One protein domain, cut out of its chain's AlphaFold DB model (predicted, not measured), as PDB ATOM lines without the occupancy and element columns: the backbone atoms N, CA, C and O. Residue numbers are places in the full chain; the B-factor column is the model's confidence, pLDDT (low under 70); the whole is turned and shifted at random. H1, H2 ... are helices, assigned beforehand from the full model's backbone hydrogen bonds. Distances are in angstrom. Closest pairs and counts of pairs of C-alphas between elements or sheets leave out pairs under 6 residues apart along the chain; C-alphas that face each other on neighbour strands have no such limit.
ATOM      1  N   LEU A  17     174.816 188.992 173.835       78.75
ATOM      2  CA  LEU A  17     175.395 188.430 172.602       78.75
ATOM      3  C   LEU A  17     174.600 188.771 171.330       78.75
ATOM      4  O   LEU A  17     175.195 189.020 170.283       78.75
ATOM      5  N   CYS A  18     173.265 188.796 171.388       79.00
ATOM      6  CA  CYS A  18     172.441 189.210 170.246       79.00
ATOM      7  C   CYS A  18     172.659 190.694 169.934       79.00
ATOM      8  O   CYS A  18     172.838 191.056 168.775       79.00
ATOM      9  N   SER A  19     172.727 191.523 170.976       78.75
ATOM     10  CA  SER A  19     173.009 192.955 170.868       78.75
ATOM     11  C   SER A  19     174.401 193.206 170.284       78.75
ATOM     12  O   SER A  19     174.550 194.035 169.390       78.75
ATOM     13  N   LEU A  20     175.417 192.453 170.724       78.12
ATOM     14  CA  LEU A  20     176.755 192.492 170.125       78.12
ATOM     15  C   LEU A  20     176.736 192.157 168.634       78.12
ATOM     16  O   LEU A  20     177.379 192.845 167.842       78.12
ATOM     17  N   ARG A  21     176.026 191.089 168.256       76.81
ATOM     18  CA  ARG A  21     175.925 190.657 166.862       76.81
ATOM     19  C   ARG A  21     175.304 191.754 165.997       76.81
ATOM     20  O   ARG A  21     175.878 192.098 164.970       76.81
ATOM     21  N   GLU A  22     174.182 192.327 166.426       75.31
ATOM     22  CA  GLU A  22     173.515 193.427 165.717       75.31
ATOM     23  C   GLU A  22     174.422 194.663 165.590       75.31
ATOM     24  O   GLU A  22     174.458 195.307 164.542       75.31
ATOM     25  N   GLN A  23     175.218 194.972 166.619       71.31
ATOM     26  CA  GLN A  23     176.200 196.061 166.568       71.31
ATOM     27  C   GLN A  23     177.352 195.776 165.598       71.31
ATOM     28  O   GLN A  23     177.818 196.698 164.931       71.31
ATOM     29  N   GLY A  24     177.800 194.522 165.500       69.56
ATOM     30  CA  GLY A  24     178.847 194.095 164.565       69.56
ATOM     31  C   GLY A  24     178.403 194.096 163.099       69.56
ATOM     32  O   GLY A  24     179.234 194.215 162.201       69.56
ATOM     33  N   GLU A  25     177.094 194.024 162.843       70.62
ATOM     34  CA  GLU A  25     176.512 194.248 161.513       70.62
ATOM     35  C   GLU A  25     176.539 195.753 161.124       70.62
ATOM     36  O   GLU A  25     176.426 196.106 159.945       70.62
ATOM     37  N   GLY A  26     176.763 196.652 162.094       64.19
ATOM     38  CA  GLY A  26     177.025 198.082 161.907       64.19
ATOM     39  C   GLY A  26     178.507 198.403 161.651       64.19
ATOM     40  O   GLY A  26     179.410 197.773 162.185       64.19
ATOM     41  N   ARG A  27     178.795 199.430 160.837       64.75
ATOM     42  CA  ARG A  27     180.156 199.763 160.340       64.75
ATOM     43  C   ARG A  27     181.161 200.265 161.396       64.75
ATOM     44  O   ARG A  27     182.274 200.624 161.015       64.75
ATOM     45  N   ASP A  28     180.805 200.329 162.678       81.38
ATOM     46  CA  ASP A  28     181.718 200.787 163.735       81.38
ATOM     47  C   ASP A  28     182.396 199.606 164.438       81.38
ATOM     48  O   ASP A  28     182.032 199.168 165.531       81.38
ATOM     49  N   VAL A  29     183.436 199.106 163.774       79.00
ATOM     50  CA  VAL A  29     184.285 198.013 164.262       79.00
ATOM     51  C   VAL A  29     184.945 198.363 165.601       79.00
ATOM     52  O   VAL A  29     185.160 197.481 166.427       79.00
ATOM     53  N   VAL A  30     185.248 199.642 165.857       84.00
ATOM     54  CA  VAL A  30     185.906 200.069 167.103       84.00
ATOM     55  C   VAL A  30     184.943 199.968 168.282       84.00
ATOM     56  O   VAL A  30     185.333 199.488 169.347       84.00
ATOM     57  N   ALA A  31     183.689 200.387 168.100       78.31
ATOM     58  CA  ALA A  31     182.651 200.203 169.110       78.31
ATOM     59  C   ALA A  31     182.407 198.713 169.393       78.31
ATOM     60  O   ALA A  31     182.333 198.321 170.557       78.31
ATOM     61  N   HIS A  32     182.381 197.880 168.348       80.38
ATOM     62  CA  HIS A  32     182.205 196.436 168.488       80.38
ATOM     63  C   HIS A  32     183.348 195.775 169.278       80.38
ATOM     64  O   HIS A  32     183.086 195.036 170.224       80.38
ATOM     65  N   ILE A  33     184.612 196.100 168.972       83.31
ATOM     66  CA  ILE A  33     185.778 195.584 169.716       83.31
ATOM     67  C   ILE A  33     185.696 195.955 171.201       83.31
ATOM     68  O   ILE A  33     185.941 195.112 172.059       83.31
ATOM     69  N   ARG A  34     185.323 197.200 171.523       84.44
ATOM     70  CA  ARG A  34     185.185 197.641 172.923       84.44
ATOM     71  C   ARG A  34     184.073 196.907 173.661       84.44
ATOM     72  O   ARG A  34     184.223 196.627 174.844       84.44
ATOM     73  N   ALA A  35     182.966 196.622 172.982       83.00
ATOM     74  CA  ALA A  35     181.859 195.886 173.576       83.00
ATOM     75  C   ALA A  35     182.239 194.419 173.858       83.00
ATOM     76  O   ALA A  35     181.851 193.882 174.892       83.00
ATOM     77  N   VAL A  36     183.041 193.794 172.987       84.06
ATOM     78  CA  VAL A  36     183.600 192.452 173.229       84.06
ATOM     79  C   VAL A  36     184.583 192.462 174.407       84.06
ATOM     80  O   VAL A  36     184.434 191.649 175.314       84.06
ATOM     81  N   ASP A  37     185.522 193.413 174.446       85.69
ATOM     82  CA  ASP A  37     186.503 193.553 175.538       85.69
ATOM     83  C   ASP A  37     185.833 193.780 176.908       85.69
ATOM     84  O   ASP A  37     186.249 193.226 177.927       85.69
ATOM     85  N   ASP A  38     184.741 194.554 176.945       85.50
ATOM     86  CA  ASP A  38     183.949 194.729 178.165       85.50
ATOM     87  C   ASP A  38     183.323 193.418 178.646       85.50
ATOM     88  O   ASP A  38     183.400 193.102 179.835       85.50
ATOM     89  N   LEU A  39     182.771 192.622 177.733       80.19
ATOM     90  CA  LEU A  39     182.183 191.332 178.073       80.19
ATOM     91  C   LEU A  39     183.239 190.334 178.552       80.19
ATOM     92  O   LEU A  39     183.043 189.706 179.591       80.19
ATOM     93  N   GLU A  40     184.388 190.237 177.882       83.00
ATOM     94  CA  GLU A  40     185.495 189.378 178.322       83.00
ATOM     95  C   GLU A  40     185.975 189.738 179.735       83.00
ATOM     96  O   GLU A  40     186.134 188.859 180.588       83.00
ATOM     97  N   ARG A  41     186.126 191.036 180.026       85.75
ATOM     98  CA  ARG A  41     186.493 191.523 181.361       85.75
ATOM     99  C   ARG A  41     185.460 191.136 182.420       85.75
ATOM    100  O   ARG A  41     185.848 190.710 183.505       85.75
ATOM    101  N   ARG A  42     184.167 191.254 182.110       81.00
ATOM    102  CA  ARG A  42     183.065 190.884 183.016       81.00
ATOM    103  C   ARG A  42     182.984 189.372 183.250       81.00
ATOM    104  O   ARG A  42     182.768 188.933 184.376       81.00
ATOM    105  N   ALA A  43     183.226 188.554 182.223       78.56
ATOM    106  CA  ALA A  43     183.366 187.106 182.403       78.56
ATOM    107  C   ALA A  43     184.550 186.746 183.311       78.56
ATOM    108  O   ALA A  43     184.413 185.881 184.175       78.56
ATOM    109  N   ALA A  44     185.693 187.422 183.163       78.00
ATOM    110  CA  ALA A  44     186.877 187.163 183.983       78.00
ATOM    111  C   ALA A  44     186.664 187.480 185.476       78.00
ATOM    112  O   ALA A  44     187.294 186.858 186.333       78.00
ATOM    113  N   THR A  45     185.773 188.420 185.803       86.69
ATOM    114  CA  THR A  45     185.405 188.764 187.186       86.69
ATOM    115  C   THR A  45     184.246 187.931 187.739       86.69
ATOM    116  O   THR A  45     183.889 188.097 188.905       86.69
ATOM    117  N   GLY A  46     183.679 187.020 186.943       78.12
ATOM    118  CA  GLY A  46     182.550 186.181 187.345       78.12
ATOM    119  C   GLY A  46     181.212 186.924 187.405       78.12
ATOM    120  O   GLY A  46     180.307 186.478 188.108       78.12
ATOM    121  N   GLU A  47     181.074 188.053 186.704       77.94
ATOM    122  CA  GLU A  47     179.777 188.721 186.581       77.94
ATOM    123  C   GLU A  47     178.775 187.865 185.794       77.94
ATOM    124  O   GLU A  47     179.132 187.127 184.874       77.94
ATOM    125  N   ILE A  48     177.493 187.988 186.150       72.56
ATOM    126  CA  ILE A  48     176.396 187.266 185.499       72.56
ATOM    127  C   ILE A  48     176.043 187.953 184.177       72.56
ATOM    128  O   ILE A  48     175.848 189.168 184.125       72.56
ATOM    129  N   TRP A  49     175.925 187.152 183.119       75.88
ATOM    130  CA  TRP A  49     175.530 187.608 181.787       75.88
ATOM    131  C   TRP A  49     174.025 187.435 181.577       75.88
ATOM    132  O   TRP A  49     173.439 186.410 181.940       75.88
ATOM    133  N   GLN A  50     173.397 188.410 180.928       76.25
ATOM    134  CA  GLN A  50     172.000 188.350 180.510       76.25
ATOM    135  C   GLN A  50     171.897 187.712 179.121       76.25
ATOM    136  O   GLN A  50     172.058 188.350 178.075       76.25
ATOM    137  N   LEU A  51     171.607 186.413 179.113       77.38
ATOM    138  CA  LEU A  51     171.500 185.600 177.904       77.38
ATOM    139  C   LEU A  51     170.042 185.197 177.636       77.38
ATOM    140  O   LEU A  51     169.336 184.778 178.552       77.38
ATOM    141  N   CYS A  52     169.599 185.240 176.371       79.75
ATOM    142  CA  CYS A  52     168.327 184.640 175.963       79.75
ATOM    143  C   CYS A  52     168.456 183.122 176.010       79.75
ATOM    144  O   CYS A  52     169.556 182.586 175.872       79.75
ATOM    145  N   GLN A  53     167.325 182.424 176.072       76.56
ATOM    146  CA  GLN A  53     167.286 180.963 175.995       76.56
ATOM    147  C   GLN A  53     168.060 180.416 174.779       76.56
ATOM    148  O   GLN A  53     168.779 179.429 174.890       76.56
ATOM    149  N   CYS A  54     167.988 181.103 173.635       79.50
ATOM    150  CA  CYS A  54     168.793 180.807 172.451       79.50
ATOM    151  C   CYS A  54     170.311 180.845 172.709       79.50
ATOM    152  O   CYS A  54     171.015 179.876 172.428       79.50
ATOM    153  N   CYS A  55     170.800 181.959 173.262       80.12
ATOM    154  CA  CYS A  55     172.203 182.195 173.603       80.12
ATOM    155  C   CYS A  55     172.686 181.163 174.645       80.12
ATOM    156  O   CYS A  55     173.796 180.651 174.540       80.12
ATOM    157  N   GLN A  56     171.830 180.807 175.610       76.69
ATOM    158  CA  GLN A  56     172.115 179.805 176.644       76.69
ATOM    159  C   GLN A  56     172.295 178.397 176.063       76.69
ATOM    160  O   GLN A  56     173.266 177.721 176.389       76.69
ATOM    161  N   ILE A  57     171.383 177.957 175.186       79.06
ATOM    162  CA  ILE A  57     171.473 176.640 174.536       79.06
ATOM    163  C   ILE A  57     172.727 176.569 173.661       79.06
ATOM    164  O   ILE A  57     173.445 175.576 173.715       79.06
ATOM    165  N   ALA A  58     173.015 177.621 172.888       80.94
ATOM    166  CA  ALA A  58     174.209 177.674 172.048       80.94
ATOM    167  C   ALA A  58     175.503 177.552 172.873       80.94
ATOM    168  O   ALA A  58     176.382 176.774 172.512       80.94
ATOM    169  N   LEU A  59     175.595 178.262 174.005       78.62
ATOM    170  CA  LEU A  59     176.733 178.168 174.923       78.62
ATOM    171  C   LEU A  59     176.855 176.786 175.569       78.62
ATOM    172  O   LEU A  59     177.950 176.240 175.627       78.62
ATOM    173  N   ALA A  60     175.744 176.200 176.020       77.69
ATOM    174  CA  ALA A  60     175.749 174.858 176.599       77.69
ATOM    175  C   ALA A  60     176.187 173.797 175.577       77.69
ATOM    176  O   ALA A  60     176.957 172.902 175.913       77.69
ATOM    177  N   LEU A  61     175.736 173.918 174.321       75.81
ATOM    178  CA  LEU A  61     176.173 173.051 173.228       75.81
ATOM    179  C   LEU A  61     177.669 173.224 172.942       75.81
ATOM    180  O   LEU A  61     178.366 172.221 172.808       75.81
ATOM    181  N   TRP A  62     178.163 174.465 172.915       77.19
ATOM    182  CA  TRP A  62     179.583 174.773 172.727       77.19
ATOM    183  C   TRP A  62     180.464 174.186 173.839       77.19
ATOM    184  O   TRP A  62     181.458 173.530 173.544       77.19
ATOM    185  N   ASP A  63     180.079 174.353 175.107       73.50
ATOM    186  CA  ASP A  63     180.811 173.797 176.259       73.50
ATOM    187  C   ASP A  63     180.771 172.256 176.259       73.50
ATOM    188  O   ASP A  63     181.754 171.593 176.588       73.50
ATOM    189  N   SER A  64     179.649 171.667 175.823       68.62
ATOM    190  CA  SER A  64     179.478 170.210 175.738       68.62
ATOM    191  C   SER A  64     180.228 169.549 174.582       68.62
ATOM    192  O   SER A  64     180.502 168.352 174.654       68.62
ATOM    193  N   ALA A  65     180.555 170.305 173.529       62.88
ATOM    194  CA  ALA A  65     181.254 169.784 172.358       62.88
ATOM    195  C   ALA A  65     182.729 169.460 172.648       62.88
ATOM    196  O   ALA A  65     183.340 168.711 171.895       62.88
TER     197      ALA A  65
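AT A GLANCE: This is residues 17 to 65 of the 73 residues of an uncharacterized protein of Nitrospira sp (UniProt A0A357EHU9). A short helix, H1, and a longer one, H2, form a helical hairpin that opens as a narrow V, and the chain then folds back from the far end of H2 to a third helix, H3, set crosswise near the first residue of H1. The contacts are few, and residues 60 to 65, at the end of the printed part, stick out. The printed part has 49 residues with three named helices, in the order H1, H2, H3, and no named strand; the class is all helix. It is only just loose, close to compact, with a radius of gyration of the C-alphas of 12.0 A and spans of 33 by 24 by 19 A.

IN THESE COORDINATES: H1, residues 17 to 24, begins at C-alpha 17 at (175.395, 188.430, 172.602) and is 10.4 A long from first to last C-alpha. H2, residues 29 to 44, is the longest helix at 22.7 A and ends at C-alpha 44 at (186.877, 187.163, 183.983). H3, residues 53 to 64, is 16.3 A long and ends at C-alpha 64 at (179.478, 170.210, 175.738).

HOW THE PARTS SIT: H1 and H2 touch and run opposite ways at a shallow tilt of 24 degrees. Their closest C-alphas are those of Gly 24 and His 32, 5.7 A apart, and H2 touches H1 with residues 32 to 36 alone. H1 and H3 are close but not clearly touching, about perpendicular at 82 degrees; their closest C-alphas, of Leu 17 and Cys 55, are 7.1 A apart. H2 and H3 are apart. In H1, H2 and H3 every O i to N i+4 pair is within hydrogen-bond range.

THE WHOLE: The C-alphas farthest apart, of Arg 27 and Ser 64, are 33.3 A apart. The printed part has no cut. The link from H1 to H2 is tight and that from H2 to H3 is short. The mean pLDDT of the printed part is 77.8, with residues 24, 26 to 27 and 64 to 65 under 70.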